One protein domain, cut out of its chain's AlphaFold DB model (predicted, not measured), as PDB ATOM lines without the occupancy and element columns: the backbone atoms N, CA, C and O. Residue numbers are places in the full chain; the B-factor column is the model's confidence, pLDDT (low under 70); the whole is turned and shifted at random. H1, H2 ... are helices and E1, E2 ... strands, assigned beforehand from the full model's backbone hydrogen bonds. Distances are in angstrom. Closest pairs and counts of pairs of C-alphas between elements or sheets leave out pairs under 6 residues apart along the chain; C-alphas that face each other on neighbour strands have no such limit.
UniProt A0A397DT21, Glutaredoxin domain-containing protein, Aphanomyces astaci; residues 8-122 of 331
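This is residues 8 to 122 of the 331 residues of the protein "Glutaredoxin domain-containing protein" of Aphanomyces astaci (UniProt A0A397DT21). An elongated domain has a small curled sheet, E1, E6, E3 and E2, with helix H3 over one face at one end, and a long two-stranded hairpin, E4 and E5, reaching away from it to the other end. E3 runs on into E4 and joins the two parts, while H1, the longest helix, lies beside the hairpin on the E5 side. The printed part has 115 residues, with four named helices and six named strands in the order H1, H2, E1, H3, E2, E3, E4, E5, H4, E6, and its class is mixed, helices and strands. The four-stranded sheet has the order E1, E6, E3, E2 and is mixed; the pair E4 and E5 is antiparallel. The whole is only just compact, close to loose, with a radius of gyration of the C-alphas of 15.6 A, and it spans 48 by 27 by 23 A.

In the larger sheet, E1 is residues 50 to 52, E6 residues 118 to 121, E3 residues 76 to 81 and E2 residues 69 to 73. E3 measures 15.1 A from first to last C-alpha, E2 13.4 A and E6 10.0 A; E6 ends with C-alpha 121 at (40.730, 48.735, 45.657). H3, residues 53 to 64, measures 16.2 A and begins with C-alpha 53 at (35.483, 44.723, 37.440). E4, residues 83 to 89, is 18.1 A long, and E5, residues 96 to 102, is 16.0 A. H1, residues 23 to 37, is 20.8 A long and begins with C-alpha 23 at (50.286, 21.839, 58.207). H2, residues 41 to 44, and H4, residues 106 to 109, are short.

The sheet E1, E6, E3, E2 is curled like part of a barrel and only just strongly twisted, its C-alphas lying up to 4.3 A off the best plane. E1 and E6 are antiparallel, with N 51 and O 119 within hydrogen-bond range at 2.9 A. E6 and E3 are parallel, with N 77 and O 120 at 2.8 A. E2 and E3 form an antiparallel hairpin, with N 78 and O 71 at 2.8 A and N 71 and O 79 at 2.9 A. The pairing of E6 is staggered: residues 118 to 120 pair with E1, and residues 120 to 121 with E3. E1, H3 and E2 make a split strand-helix-strand unit, two strands of one sheet that follow each other among the strands with a helix between them along the chain and with E6 and E3 between them in the sheet, and its crossover is right-handed. H3 on one face of this sheet makes two layers, at a height over the sheet of 7.4 A; it only just stands up from the sheet, rising 42 degrees. The closest C-alphas of H3 and E6 are those of Val 53 and Thr 118, 5.1 A apart. H2 touches H3, by residues 55 to 59 of H3 alone, the closest C-alphas being those of Val 42 and Leu 56 at 6.5 A. H2 only grazes the sheet with residues 42 to 44, and H4 with residues 108 to 109. E3 runs on into E4 at 26 degrees. E4 and E5 form an antiparallel hairpin, with N 85 and O 100 at 2.9 A. The closest C-alphas of H1 and E5 are those of Thr 29 and Phe 97, 7.8 A apart. H1 is apart from E4 and H2. In H1 and H3 every O i to N i+4 pair is within hydrogen-bond range; H2 and H4 are too short for such a pair.

The two C-alphas farthest apart are those of Gly 92 and Ala 117, at 48.7 A. The printed part has no cut and no long link. Residues 8 to 22 hold no named element. The mean pLDDT of the printed part is 82.2, and residues 8 to 21 and residue 23 are under 70.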
ATOM      1  N   GLU A   8      34.309  15.974  52.878       39.62
ATOM      2  CA  GLU A   8      34.984  16.046  54.178       39.62
ATOM      3  C   GLU A   8      36.464  16.456  54.061       39.62
ATOM      4  O   GLU A   8      36.991  17.119  54.948       39.62
ATOM      5  N   GLY A   9      37.112  16.169  52.923       40.94
ATOM      6  CA  GLY A   9      38.474  16.629  52.600       40.94
ATOM      7  C   GLY A   9      38.536  18.029  51.977       40.94
ATOM      8  O   GLY A   9      39.616  18.515  51.638       40.94
ATOM      9  N   ASN A  10      37.378  18.678  51.805       44.09
ATOM     10  CA  ASN A  10      37.260  20.008  51.206       44.09
ATOM     11  C   ASN A  10      37.275  21.136  52.252       44.09
ATOM     12  O   ASN A  10      37.043  22.291  51.894       44.09
ATOM     13  N   GLN A  11      37.518  20.821  53.531       42.84
ATOM     14  CA  GLN A  11      37.627  21.807  54.605       42.84
ATOM     15  C   GLN A  11      39.061  21.887  55.129       42.84
ATOM     16  O   GLN A  11      39.689  20.848  55.331       42.84
ATOM     17  N   PRO A  12      39.582  23.094  55.413       36.59
ATOM     18  CA  PRO A  12      40.866  23.215  56.059       36.59
ATOM     19  C   PRO A  12      40.689  22.842  57.531       36.59
ATOM     20  O   PRO A  12      40.172  23.626  58.328       36.59
ATOM     21  N   THR A  13      41.085  21.629  57.895       34.28
ATOM     22  CA  THR A  13      41.410  21.324  59.291       34.28
ATOM     23  C   THR A  13      42.879  21.674  59.496       34.28
ATOM     24  O   THR A  13      43.676  21.488  58.586       34.28
ATOM     25  N   PHE A  14      43.260  22.176  60.671       33.97
ATOM     26  CA  PHE A  14      44.661  22.442  61.055       33.97
ATOM     27  C   PHE A  14      45.450  21.133  61.285       33.97
ATOM     28  O   PHE A  14      46.197  21.002  62.232       33.97
ATOM     29  N   ALA A  15      45.123  20.096  60.529       29.42
ATOM     30  CA  ALA A  15      45.774  18.794  60.534       29.42
ATOM     31  C   ALA A  15      45.820  18.261  59.096       29.42
ATOM     32  O   ALA A  15      46.745  17.546  58.723       29.42
ATOM     33  N   TYR A  16      44.815  18.639  58.296       36.97
ATOM     34  CA  TYR A  16      44.695  18.400  56.865       36.97
ATOM     35  C   TYR A  16      44.052  19.621  56.186       36.97
ATOM     36  O   TYR A  16      42.840  19.639  55.930       36.97
ATOM     37  N   PRO A  17      44.813  20.693  55.925       43.78
ATOM     38  CA  PRO A  17      44.348  21.776  55.077       43.78
ATOM     39  C   PRO A  17      44.028  21.274  53.658       43.78
ATOM     40  O   PRO A  17      44.672  20.357  53.141       43.78
ATOM     41  N   CYS A  18      42.985  21.856  53.052       45.84
ATOM     42  CA  CYS A  18      42.350  21.419  51.803       45.84
ATOM     43  C   CYS A  18      43.351  20.919  50.757       45.84
ATOM     44  O   CYS A  18      43.983  21.722  50.070       45.84
ATOM     45  N   GLY A  19      43.436  19.603  50.578       54.25
ATOM     46  CA  GLY A  19      44.309  19.025  49.561       54.25
ATOM     47  C   GLY A  19      45.064  17.777  49.973       54.25
ATOM     48  O   GLY A  19      45.615  17.135  49.097       54.25
ATOM     49  N   GLY A  20      45.052  17.380  51.245       61.16
ATOM     50  CA  GLY A  20      45.858  16.233  51.670       61.16
ATOM     51  C   GLY A  20      47.256  16.621  52.152       61.16
ATOM     52  O   GLY A  20      48.102  15.741  52.237       61.16
ATOM     53  N   LEU A  21      47.504  17.911  52.417       67.81
ATOM     54  CA  LEU A  21      48.774  18.423  52.938       67.81
ATOM     55  C   LEU A  21      48.779  18.409  54.463       67.81
ATOM     56  O   LEU A  21      47.762  18.707  55.081       67.81
ATOM     57  N   LYS A  22      49.940  18.146  55.057       73.31
ATOM     58  CA  LYS A  22      50.228  18.416  56.470       73.31
ATOM     59  C   LYS A  22      50.442  19.916  56.678       73.31
ATOM     60  O   LYS A  22      50.818  20.627  55.747       73.31
ATOM     61  N   ASP A  23      50.275  20.398  57.905       68.31
ATOM     62  CA  ASP A  23      50.286  21.839  58.207       68.31
ATOM     63  C   ASP A  23      51.549  22.573  57.741       68.31
ATOM     64  O   ASP A  23      51.456  23.635  57.123       68.31
ATOM     65  N   ALA A  24      52.732  22.004  57.996       76.62
ATOM     66  CA  ALA A  24      54.000  22.604  57.579       76.62
ATOM     67  C   ALA A  24      54.119  22.670  56.047       76.62
ATOM     68  O   ALA A  24      54.467  23.715  55.495       76.62
ATOM     69  N   SER A  25      53.766  21.577  55.362       77.44
ATOM     70  CA  SER A  25      53.735  21.492  53.898       77.44
ATOM     71  C   SER A  25      52.757  22.501  53.306       77.44
ATOM     72  O   SER A  25      53.068  23.181  52.330       77.44
ATOM     73  N   TYR A  26      51.584  22.640  53.917       77.19
ATOM     74  CA  TYR A  26      50.576  23.599  53.501       77.19
ATOM     75  C   TYR A  26      51.052  25.034  53.656       77.19
ATOM     76  O   TYR A  26      50.979  25.793  52.694       77.19
ATOM     77  N   LEU A  27      51.576  25.404  54.827       77.94
ATOM     78  CA  LEU A  27      52.055  26.763  55.063       77.94
ATOM     79  C   LEU A  27      53.167  27.127  54.074       77.94
ATOM     80  O   LEU A  27      53.116  28.189  53.455       77.94
ATOM     81  N   LEU A  28      54.125  26.220  53.867       81.31
ATOM     82  CA  LEU A  28      55.190  26.408  52.887       81.31
ATOM     83  C   LEU A  28      54.629  26.573  51.467       81.31
ATOM     84  O   LEU A  28      55.039  27.480  50.746       81.31
ATOM     85  N   THR A  29      53.655  25.745  51.088       80.81
ATOM     86  CA  THR A  29      52.991  25.823  49.777       80.81
ATOM     87  C   THR A  29      52.288  27.156  49.587       80.81
ATOM     88  O   THR A  29      52.446  27.783  48.544       80.81
ATOM     89  N   VAL A  30      51.538  27.623  50.587       78.25
ATOM     90  CA  VAL A  30      50.839  28.914  50.534       78.25
ATOM     91  C   VAL A  30      51.836  30.057  50.346       78.25
ATOM     92  O   VAL A  30      51.630  30.900  49.474       78.25
ATOM     93  N   VAL A  31      52.946  30.058  51.093       81.56
ATOM     94  CA  VAL A  31      54.010  31.067  50.947       81.56
ATOM     95  C   VAL A  31      54.608  31.039  49.538       81.56
ATOM     96  O   VAL A  31      54.725  32.083  48.898       81.56
ATOM     97  N   GLN A  32      54.938  29.854  49.021       84.19
ATOM     98  CA  GLN A  32      55.511  29.699  47.682       84.19
ATOM     99  C   GLN A  32      54.538  30.131  46.578       84.19
ATOM    100  O   GLN A  32      54.934  30.824  45.638       84.19
ATOM    101  N   LEU A  33      53.259  29.770  46.688       83.50
ATOM    102  CA  LEU A  33      52.229  30.186  45.737       83.50
ATOM    103  C   LEU A  33      52.036  31.701  45.746       83.50
ATOM    104  O   LEU A  33      51.981  32.301  44.674       83.50
ATOM    105  N   ALA A  34      51.991  32.326  46.925       79.50
ATOM    106  CA  ALA A  34      51.866  33.775  47.050       79.50
ATOM    107  C   ALA A  34      53.060  34.507  46.410       79.50
ATOM    108  O   ALA A  34      52.873  35.473  45.669       79.50
ATOM    109  N   GLN A  35      54.282  34.005  46.620       83.50
ATOM    110  CA  GLN A  35      55.491  34.536  45.978       83.50
ATOM    111  C   GLN A  35      55.465  34.375  44.451       83.50
ATOM    112  O   GLN A  35      55.935  35.258  43.728       83.50
ATOM    113  N   ARG A  36      54.919  33.254  43.959       85.44
ATOM    114  CA  ARG A  36      54.864  32.929  42.530       85.44
ATOM    115  C   ARG A  36      53.821  33.747  41.778       85.44
ATOM    116  O   ARG A  36      54.117  34.240  40.698       85.44
ATOM    117  N   LEU A  37      52.600  33.823  42.305       84.25
ATOM    118  CA  LEU A  37      51.450  34.314  41.546       84.25
ATOM    119  C   LEU A  37      51.435  35.830  41.417       84.25
ATOM    120  O   LEU A  37      51.054  36.304  40.355       84.25
ATOM    121  N   LYS A  38      51.911  36.549  42.444       86.00
ATOM    122  CA  LYS A  38      51.903  38.018  42.553       86.00
ATOM    123  C   LYS A  38      50.521  38.644  42.280       86.00
ATOM    124  O   LYS A  38      49.644  38.080  41.636       86.00
ATOM    125  N   ALA A  39      50.283  39.830  42.822       89.31
ATOM    126  CA  ALA A  39      49.075  40.566  42.465       89.31
ATOM    127  C   ALA A  39      49.227  41.128  41.037       89.31
ATOM    128  O   ALA A  39      50.293  41.681  40.737       89.31
ATOM    129  N   PRO A  40      48.201  41.026  40.169       94.25
ATOM    130  CA  PRO A  40      48.213  41.693  38.872       94.25
ATOM    131  C   PRO A  40      48.432  43.199  39.007       94.25
ATOM    132  O   PRO A  40      47.961  43.821  39.964       94.25
ATOM    133  N   LYS A  41      49.082  43.818  38.013       94.75
ATOM    134  CA  LYS A  41      49.398  45.259  38.056       94.75
ATOM    135  C   LYS A  41      48.174  46.155  38.197       94.75
ATOM    136  O   LYS A  41      48.233  47.172  38.877       94.75
ATOM    137  N   VAL A  42      47.038  45.754  37.620       94.94
ATOM    138  CA  VAL A  42      45.774  46.492  37.783       94.94
ATOM    139  C   VAL A  42      45.381  46.628  39.257       94.94
ATOM    140  O   VAL A  42      44.767  47.625  39.616       94.94
ATOM    141  N   VAL A  43      45.768  45.679  40.117       93.62
ATOM    142  CA  VAL A  43      45.552  45.768  41.563       93.62
ATOM    143  C   VAL A  43      46.586  46.704  42.189       93.62
ATOM    144  O   VAL A  43      46.216  47.664  42.859       93.62
ATOM    145  N   THR A  44      47.879  46.463  41.948       92.25
ATOM    146  CA  THR A  44      48.960  47.207  42.620       92.25
ATOM    147  C   THR A  44      49.030  48.682  42.227       92.25
ATOM    148  O   THR A  44      49.358  49.518  43.063       92.25
ATOM    149  N   ASP A  45      48.687  49.023  40.985       94.81
ATOM    150  CA  ASP A  45      48.806  50.386  40.442       94.81
ATOM    151  C   ASP A  45      47.577  51.262  40.780       94.81
ATOM    152  O   ASP A  45      47.575  52.489  40.589       94.81
ATOM    153  N   ASN A  46      46.514  50.633  41.296       94.69
ATOM    154  CA  ASN A  46      45.227  51.265  41.581       94.69
ATOM    155  C   ASN A  46      44.794  51.140  43.044       94.69
ATOM    156  O   ASN A  46      43.618  51.320  43.350       94.69
ATOM    157  N   ILE A  47      45.734  50.897  43.961       89.81
ATOM    158  CA  ILE A  47      45.470  51.003  45.399       89.81
ATOM    159  C   ILE A  47      44.929  52.410  45.714       89.81
ATOM    160  O   ILE A  47      45.515  53.417  45.312       89.81
ATOM    161  N   GLY A  48      43.795  52.467  46.411       86.69
ATOM    162  CA  GLY A  48      43.052  53.690  46.725       86.69
ATOM    163  C   GLY A  48      42.172  54.221  45.587       86.69
ATOM    164  O   GLY A  48      41.625  55.314  45.710       86.69
ATOM    165  N   LYS A  49      42.037  53.496  44.468       91.44
ATOM    166  CA  LYS A  49      41.278  53.937  43.287       91.44
ATOM    167  C   LYS A  49      40.143  52.976  42.946       91.44
ATOM    168  O   LYS A  49      40.081  51.835  43.407       91.44
ATOM    169  N   GLU A  50      39.244  53.461  42.100       94.31
ATOM    170  CA  GLU A  50      38.180  52.671  41.491       94.31
ATOM    171  C   GLU A  50      38.629  52.123  40.130       94.31
ATOM    172  O   GLU A  50      39.257  52.825  39.337       94.31
ATOM    173  N   VAL A  51      38.309  50.858  39.868       96.88
ATOM    174  CA  VAL A  51      38.650  50.141  38.634       96.88
ATOM    175  C   VAL A  51      37.430  49.408  38.096       96.88
ATOM    176  O   VAL A  51      36.498  49.101  38.839       96.88
ATOM    177  N   LYS A  52      37.419  49.088  36.799       98.00
ATOM    178  CA  LYS A  52      36.365  48.237  36.239       98.00
ATOM    179  C   LYS A  52      36.558  46.798  36.696       98.00
ATOM    180  O   LYS A  52      37.661  46.255  36.629       98.00
ATOM    181  N   VAL A  53      35.464  46.147  37.078       97.62
ATOM    182  CA  VAL A  53      35.483  44.723  37.440       97.62
ATOM    183  C   VAL A  53      35.900  43.862  36.241       97.62
ATOM    184  O   VAL A  53      36.616  42.878  36.413       97.62
ATOM    185  N   SER A  54      35.537  44.258  35.016       97.38
ATOM    186  CA  SER A  54      35.990  43.592  33.786       97.38
ATOM    187  C   SER A  54      37.511  43.578  33.643       97.38
ATOM    188  O   SER A  54      38.076  42.563  33.241       97.38
ATOM    189  N   ASP A  55      38.170  44.680  34.001       97.62
ATOM    190  CA  ASP A  55      39.614  44.844  33.834       97.62
ATOM    191  C   ASP A  55      40.363  44.011  34.882       97.62
ATOM    192  O   ASP A  55      41.366  43.376  34.562       97.62
ATOM    193  N   LEU A  56      39.824  43.921  36.108       96.75
ATOM    194  CA  LEU A  56      40.316  42.992  37.131       96.75
ATOM    195  C   LEU A  56      40.244  41.540  36.657       96.75
ATOM    196  O   LEU A  56      41.248  40.830  36.706       96.75
ATOM    197  N   ARG A  57      39.080  41.095  36.168       96.62
ATOM    198  CA  ARG A  57      38.902  39.720  35.671       96.62
ATOM    199  C   ARG A  57      39.848  39.418  34.512       96.62
ATOM    200  O   ARG A  57      40.482  38.366  34.511       96.62
ATOM    201  N   ALA A  58      39.974  40.343  33.560       97.62
ATOM    202  CA  ALA A  58      40.880  40.201  32.427       97.62
ATOM    203  C   ALA A  58      42.341  40.074  32.880       97.62
ATOM    204  O   ALA A  58      43.045  39.187  32.403       97.62
ATOM    205  N   ALA A  59      42.776  40.898  33.835       96.69
ATOM    206  CA  ALA A  59      44.136  40.851  34.358       96.69
ATOM    207  C   ALA A  59      44.432  39.541  35.097       96.69
ATOM    208  O   ALA A  59      45.459  38.922  34.843       96.69
ATOM    209  N   PHE A  60      43.525  39.067  35.957       95.19
ATOM    210  CA  PHE A  60      43.696  37.763  36.605       95.19
ATOM    211  C   PHE A  60      43.711  36.621  35.587       95.19
ATOM    212  O   PHE A  60      44.570  35.748  35.667       95.19
ATOM    213  N   LYS A  61      42.825  36.638  34.587       95.25
ATOM    214  CA  LYS A  61      42.824  35.616  33.533       95.25
ATOM    215  C   LYS A  61      44.121  35.623  32.728       95.25
ATOM    216  O   LYS A  61      44.650  34.558  32.421       95.25
ATOM    217  N   GLN A  62      44.644  36.806  32.417       95.19
ATOM    218  CA  GLN A  62      45.907  36.977  31.707       95.19
ATOM    219  C   GLN A  62      47.102  36.489  32.535       95.19
ATOM    220  O   GLN A  62      47.917  35.718  32.031       95.19
ATOM    221  N   ASP A  63      47.206  36.918  33.792       93.50
ATOM    222  CA  ASP A  63      48.384  36.664  34.624       93.50
ATOM    223  C   ASP A  63      48.375  35.247  35.219       93.50
ATOM    224  O   ASP A  63      49.431  34.638  35.408       93.50
ATOM    225  N   TRP A  64      47.194  34.704  35.531       92.00
ATOM    226  CA  TRP A  64      47.033  33.428  36.243       92.00
ATOM    227  C   TRP A  64      46.466  32.295  35.379       92.00
ATOM    228  O   TRP A  64      46.546  31.132  35.780       92.00
ATOM    229  N   GLY A  65      45.956  32.600  34.183       92.19
ATOM    230  CA  GLY A  65      45.598  31.611  33.163       92.19
ATOM    231  C   GLY A  65      44.236  30.930  33.327       92.19
ATOM    232  O   GLY A  65      43.991  29.939  32.643       92.19
ATOM    233  N   ALA A  66      43.361  31.421  34.208       91.38
ATOM    234  CA  ALA A  66      42.006  30.894  34.393       91.38
ATOM    235  C   ALA A  66      41.039  31.973  34.889       91.38
ATOM    236  O   ALA A  66      41.469  33.016  35.392       91.38
ATOM    237  N   ASP A  67      39.738  31.703  34.787       93.25
ATOM    238  CA  ASP A  67      38.733  32.556  35.411       93.25
ATOM    239  C   ASP A  67      38.790  32.429  36.940       93.25
ATOM    240  O   ASP A  67      38.914  31.339  37.509       93.25
ATOM    241  N   VAL A  68      38.695  33.576  37.611       92.62
ATOM    242  CA  VAL A  68      38.734  33.688  39.072       92.62
ATOM    243  C   VAL A  68      37.393  34.153  39.621       92.62
ATOM    244  O   VAL A  68      36.603  34.789  38.919       92.62
ATOM    245  N   VAL A  69      37.167  33.874  40.901       92.38
ATOM    246  CA  VAL A  69      35.994  34.344  41.639       92.38
ATOM    247  C   VAL A  69      36.413  35.530  42.492       92.38
ATOM    248  O   VAL A  69      37.279  35.407  43.356       92.38
ATOM    249  N   LEU A  70      35.828  36.694  42.234       95.00
ATOM    250  CA  LEU A  70      36.166  37.914  42.958       95.00
ATOM    251  C   LEU A  70      35.296  38.037  44.217       95.00
ATOM    252  O   LEU A  70      34.098  37.745  44.195       95.00
ATOM    253  N   GLN A  71      35.901  38.458  45.326       89.25
ATOM    254  CA  GLN A  71      35.209  38.716  46.590       89.25
ATOM    255  C   GLN A  71      35.169  40.218  46.847       89.25
ATOM    256  O   GLN A  71      36.211  40.882  46.910       89.25
ATOM    257  N   CYS A  72      33.965  40.748  47.030       90.62
ATOM    258  CA  CYS A  72      33.714  42.163  47.232       90.62
ATOM    259  C   CYS A  72      32.883  42.385  48.488       90.62
ATOM    260  O   CYS A  72      31.877  41.723  48.709       90.62
ATOM    261  N   LEU A  73      33.263  43.385  49.276       84.69
ATOM    262  CA  LEU A  73      32.540  43.783  50.474       84.69
ATOM    263  C   LEU A  73      32.038  45.213  50.304       84.69
ATOM    264  O   LEU A  73      32.831  46.127  50.086       84.69
ATOM    265  N   ASP A  74      30.714  45.376  50.328       84.56
ATOM    266  CA  ASP A  74      30.010  46.624  49.994       84.56
ATOM    267  C   ASP A  74      30.541  47.296  48.706       84.56
ATOM    268  O   ASP A  74      30.707  48.512  48.625       84.56
ATOM    269  N   GLY A  75      30.835  46.485  47.684       85.88
ATOM    270  CA  GLY A  75      31.305  46.953  46.377       85.88
ATOM    271  C   GLY A  75      32.811  47.223  46.267       85.88
ATOM    272  O   GLY A  75      33.278  47.502  45.163       85.88
ATOM    273  N   ALA A  76      33.590  47.103  47.345       90.00
ATOM    274  CA  ALA A  76      35.052  47.155  47.284       90.00
ATOM    275  C   ALA A  76      35.665  45.763  47.113       90.00
ATOM    276  O   ALA A  76      35.221  44.812  47.750       90.00
ATOM    277  N   PHE A  77      36.704  45.654  46.289       92.44
ATOM    278  CA  PHE A  77      37.454  44.428  46.049       92.44
ATOM    279  C   PHE A  77      38.253  44.067  47.301       92.44
ATOM    280  O   PHE A  77      38.990  44.897  47.835       92.44
ATOM    281  N   THR A  78      38.096  42.831  47.773       85.06
ATOM    282  CA  THR A  78      38.686  42.383  49.043       85.06
ATOM    283  C   THR A  78      39.569  41.156  48.917       85.06
ATOM    284  O   THR A  78      40.567  41.071  49.626       85.06
ATOM    285  N   ASP A  79      39.207  40.206  48.059       86.00
ATOM    286  CA  ASP A  79      39.963  38.968  47.888       86.00
ATOM    287  C   ASP A  79      39.650  38.319  46.532       86.00
ATOM    288  O   ASP A  79      38.716  38.711  45.825       86.00
ATOM    289  N   VAL A  80      40.427  37.301  46.179       88.81
ATOM    290  CA  VAL A  80      40.241  36.484  44.985       88.81
ATOM    291  C   VAL A  80      40.321  35.002  45.337       88.81
ATOM    292  O   VAL A  80      41.302  34.501  45.882       88.81
ATOM    293  N   LEU A  81      39.278  34.268  44.971       87.38
ATOM    294  CA  LEU A  81      39.227  32.821  45.091       87.38
ATOM    295  C   LEU A  81      39.696  32.188  43.778       87.38
ATOM    296  O   LEU A  81      39.183  32.479  42.694       87.38
ATOM    297  N   THR A  82      40.676  31.293  43.892       85.19
ATOM    298  CA  THR A  82      41.229  30.525  42.770       85.19
ATOM    299  C   THR A  82      40.996  29.035  42.968       85.19
ATOM    300  O   THR A  82      41.077  28.508  44.082       85.19
ATOM    301  N   CYS A  83      40.735  28.331  41.869       84.88
ATOM    302  CA  CYS A  83      40.574  26.885  41.865       84.88
ATOM    303  C   CYS A  83      41.783  26.209  41.223       84.88
ATOM    304  O   CYS A  83      42.425  26.746  40.326       84.88
ATOM    305  N   TRP A  84      42.119  25.023  41.731       84.81
ATOM    306  CA  TRP A  84      43.360  24.332  41.399       84.81
ATOM    307  C   TRP A  84      43.109  22.863  41.110       84.81
ATOM    308  O   TRP A  84      42.371  22.197  41.847       84.81
ATOM    309  N   SER A  85      43.780  22.356  40.080       84.38
ATOM    310  CA  SER A  85      43.889  20.927  39.825       84.38
ATOM    311  C   SER A  85      44.748  20.248  40.896       84.38
ATOM    312  O   SER A  85      45.622  20.864  41.519       84.38
ATOM    313  N   LYS A  86      44.499  18.954  41.111       81.62
ATOM    314  CA  LYS A  86      45.312  18.120  42.001       81.62
ATOM    315  C   LYS A  86      46.613  17.733  41.293       81.62
ATOM    316  O   LYS A  86      46.571  17.246  40.165       81.62
ATOM    317  N   GLY A  87      47.751  17.953  41.944       77.56
ATOM    318  CA  GLY A  87      49.040  17.426  41.505       77.56
ATOM    319  C   GLY A  87      49.169  15.917  41.731       77.56
ATOM    320  O   GLY A  87      48.272  15.295  42.304       77.56
ATOM    321  N   PRO A  88      50.278  15.308  41.287       81.88
ATOM    322  CA  PRO A  88      50.590  13.934  41.658       81.88
ATOM    323  C   PRO A  88      50.825  13.831  43.172       81.88
ATOM    324  O   PRO A  88      51.293  14.782  43.802       81.88
ATOM    325  N   ALA A  89      50.514  12.669  43.748       82.12
ATOM    326  CA  ALA A  89      50.838  12.385  45.141       82.12
ATOM    327  C   ALA A  89      52.362  12.342  45.329       82.12
ATOM    328  O   ALA A  89      53.073  11.720  44.533       82.12
ATOM    329  N   MET A  90      52.864  12.991  46.379       76.31
ATOM    330  CA  MET A  90      54.284  12.952  46.711       76.31
ATOM    331  C   MET A  90      54.709  11.547  47.131       76.31
ATOM    332  O   MET A  90      54.055  10.887  47.940       76.31
ATOM    333  N   VAL A  91      55.847  11.104  46.600       78.62
ATOM    334  CA  VAL A  91      56.447   9.821  46.972       78.62
ATOM    335  C   VAL A  91      56.828   9.864  48.454       78.62
ATOM    336  O   VAL A  91      57.454  10.813  48.919       78.62
ATOM    337  N   GLY A  92      56.429   8.840  49.205       83.88
ATOM    338  CA  GLY A  92      56.674   8.735  50.644       83.88
ATOM    339  C   GLY A  92      55.554   9.330  51.497       83.88
ATOM    340  O   GLY A  92      54.985   8.610  52.311       83.88
ATOM    341  N   SER A  93      55.206  10.609  51.315       80.31
ATOM    342  CA  SER A  93      54.182  11.252  52.159       80.31
ATOM    343  C   SER A  93      52.743  11.046  51.680       80.31
ATOM    344  O   SER A  93      51.822  11.144  52.489       80.31
ATOM    345  N   GLY A  94      52.531  10.775  50.387       80.81
ATOM    346  CA  GLY A  94      51.201  10.679  49.773       80.81
ATOM    347  C   GLY A  94      50.458  12.017  49.670       80.81
ATOM    348  O   GLY A  94      49.310  12.046  49.228       80.81
ATOM    349  N   GLU A  95      51.093  13.122  50.066       79.19
ATOM    350  CA  GLU A  95      50.499  14.459  50.071       79.19
ATOM    351  C   GLU A  95      50.254  14.960  48.642       79.19
ATOM    352  O   GLU A  95      51.076  14.757  47.744       79.19
ATOM    353  N   ILE A  96      49.122  15.633  48.427       77.44
ATOM    354  CA  ILE A  96      48.721  16.150  47.115       77.44
ATOM    355  C   ILE A  96      48.728  17.677  47.159       77.44
ATOM    356  O   ILE A  96      48.034  18.304  47.956       77.44
ATOM    357  N   PHE A  97      49.485  18.284  46.252       76.44
ATOM    358  CA  PHE A  97      49.646  19.734  46.177       76.44
ATOM    359  C   PHE A  97      48.774  20.322  45.059       76.44
ATOM    360  O   PHE A  97      48.484  19.630  44.075       76.44
ATOM    361  N   PRO A  98      48.352  21.592  45.165       80.12
ATOM    362  CA  PRO A  98      47.747  22.301  44.043       80.12
ATOM    363  C   PRO A  98      48.751  22.400  42.884       80.12
ATOM    364  O   PRO A  98      49.892  22.813  43.080       80.12
ATOM    365  N   SER A  99      48.341  22.003  41.675       81.88
ATOM    366  CA  SER A  99      49.243  21.943  40.513       81.88
ATOM    367  C   SER A  99      49.066  23.124  39.563       81.88
ATOM    368  O   SER A  99      49.969  23.949  39.419       81.88
ATOM    369  N   LYS A 100      47.909  23.220  38.904       86.56
ATOM    370  CA  LYS A 100      47.609  24.285  37.941       86.56
ATOM    371  C   LYS A 100      46.334  24.998  38.345       86.56
ATOM    372  O   LYS A 100      45.392  24.346  38.797       86.56
ATOM    373  N   ILE A 101      46.312  26.314  38.158       87.81
ATOM    374  CA  ILE A 101      45.071  27.078  38.258       87.81
ATOM    375  C   ILE A 101      44.148  26.594  37.139       87.81
ATOM    376  O   ILE A 101      44.596  26.319  36.026       87.81
ATOM    377  N   GLN A 102      42.879  26.431  37.476       87.75
ATOM    378  CA  GLN A 102      41.817  26.050  36.560       87.75
ATOM    379  C   GLN A 102      40.545  26.812  36.918       87.75
ATOM    380  O   GLN A 102      40.412  27.319  38.037       87.75
ATOM    381  N   ASP A 103      39.588  26.810  35.996       88.31
ATOM    382  CA  ASP A 103      38.288  27.415  36.241       88.31
ATOM    383  C   ASP A 103      37.599  26.760  37.443       88.31
ATOM    384  O   ASP A 103      37.674  25.544  37.688       88.31
ATOM    385  N   CYS A 104      36.933  27.599  38.227       84.44
ATOM    386  CA  CYS A 104      36.162  27.143  39.366       84.44
ATOM    387  C   CYS A 104      34.895  26.402  38.930       84.44
ATOM    388  O   CYS A 104      34.248  26.748  37.945       84.44
ATOM    389  N   SER A 105      34.504  25.387  39.707       85.00
ATOM    390  CA  SER A 105      33.220  24.707  39.512       85.00
ATOM    391  C   SER A 105      32.059  25.707  39.610       85.00
ATOM    392  O   SER A 105      32.172  26.652  40.399       85.00
ATOM    393  N   PRO A 106      30.915  25.473  38.942       86.62
ATOM    394  CA  PRO A 106      29.785  26.406  38.948       86.62
ATOM    395  C   PRO A 106      29.330  26.848  40.347       86.62
ATOM    396  O   PRO A 106      28.981  28.002  40.547       86.62
ATOM    397  N   GLN A 107      29.396  25.957  41.340       82.19
ATOM    398  CA  GLN A 107      29.024  26.249  42.729       82.19
ATOM    399  C   GLN A 107      29.956  27.267  43.392       82.19
ATOM    400  O   GLN A 107      29.505  28.075  44.191       82.19
ATOM    401  N   ILE A 108      31.250  27.226  43.064       81.19
ATOM    402  CA  ILE A 108      32.241  28.178  43.576       81.19
ATOM    403  C   ILE A 108      32.184  29.460  42.752       81.19
ATOM    404  O   ILE A 108      32.201  30.543  43.321       81.19
ATOM    405  N   ALA A 109      32.019  29.355  41.430       86.00
ATOM    406  CA  ALA A 109      31.798  30.513  40.568       86.00
ATOM    407  C   ALA A 109      30.580  31.349  41.007       86.00
ATOM    408  O   ALA A 109      30.630  32.572  40.978       86.00
ATOM    409  N   ALA A 110      29.521  30.699  41.499       85.94
ATOM    410  CA  ALA A 110      28.332  31.361  42.032       85.94
ATOM    411  C   ALA A 110      28.557  32.121  43.357       85.94
ATOM    412  O   ALA A 110      27.661  32.839  43.789       85.94
ATOM    413  N   THR A 111      29.722  31.976  44.002       85.12
ATOM    414  CA  THR A 111      30.089  32.745  45.210       85.12
ATOM    415  C   THR A 111      30.747  34.085  44.893       85.12
ATOM    416  O   THR A 111      31.244  34.749  45.796       85.12
ATOM    417  N   ASP A 112      30.783  34.483  43.621       91.62
ATOM    418  CA  ASP A 112      31.311  35.781  43.214       91.62
ATOM    419  C   ASP A 112      30.446  36.925  43.759       91.62
ATOM    420  O   ASP A 112      29.237  36.981  43.534       91.62
ATOM    421  N   GLU A 113      31.079  37.842  44.485       92.75
ATOM    422  CA  GLU A 113      30.400  38.950  45.165       92.75
ATOM    423  C   GLU A 113      30.560  40.279  44.400       92.75
ATOM    424  O   GLU A 113      29.876  41.263  44.688       92.75
ATOM    425  N   CYS A 114      31.449  40.337  43.403       93.81
ATOM    426  CA  CYS A 114      31.769  41.556  42.660       93.81
ATOM    427  C   CYS A 114      30.854  41.720  41.440       93.81
ATOM    428  O   CYS A 114      31.255  41.490  40.295       93.81
ATOM    429  N   THR A 115      29.612  42.132  41.699       92.38
ATOM    430  CA  THR A 115      28.544  42.265  40.688       92.38
ATOM    431  C   THR A 115      28.440  43.654  40.050       92.38
ATOM    432  O   THR A 115      27.829  43.802  38.991       92.38
ATOM    433  N   ASN A 116      29.051  44.674  40.655       93.50
ATOM    434  CA  ASN A 116      29.061  46.039  40.127       93.50
ATOM    435  C   ASN A 116      29.936  46.160  38.863       93.50
ATOM    436  O   ASN A 116      30.861  45.378  38.649       93.50
ATOM    437  N   ALA A 117      29.687  47.183  38.037       96.62
ATOM    438  CA  ALA A 117      30.529  47.473  36.868       96.62
ATOM    439  C   ALA A 117      31.961  47.881  37.266       96.62
ATOM    440  O   ALA A 117      32.935  47.571  36.573       96.62
ATOM    441  N   THR A 118      32.078  48.563  38.401       96.88
ATOM    442  CA  THR A 118      33.321  49.057  38.984       96.88
ATOM    443  C   THR A 118      33.446  48.624  40.440       96.88
ATOM    444  O   THR A 118      32.467  48.258  41.092       96.88
ATOM    445  N   THR A 119      34.674  48.628  40.946       95.94
ATOM    446  CA  THR A 119      34.988  48.304  42.333       95.94
ATOM    447  C   THR A 119      36.165  49.136  42.827       95.94
ATOM    448  O   THR A 119      37.053  49.498  42.053       95.94
ATOM    449  N   LYS A 120      36.175  49.449  44.122       92.88
ATOM    450  CA  LYS A 120      37.290  50.139  44.775       92.88
ATOM    451  C   LYS A 120      38.335  49.143  45.257       92.88
ATOM    452  O   LYS A 120      37.984  48.160  45.903       92.88
ATOM    453  N   ILE A 121      39.610  49.432  45.016       91.19
ATOM    454  CA  ILE A 121      40.730  48.735  45.657       91.19
ATOM    455  C   ILE A 121      41.139  49.582  46.855       91.19
ATOM    456  O   ILE A 121      41.759  50.632  46.693       91.19
ATOM    457  N   LEU A 122      40.762  49.160  48.057       84.44
ATOM    458  CA  LEU A 122      41.073  49.925  49.262       84.44
ATOM    459  C   LEU A 122      42.566  49.847  49.589       84.44
ATOM    460  O   LEU A 122      43.210  48.813  49.407       84.44
TER     461      LEU A 122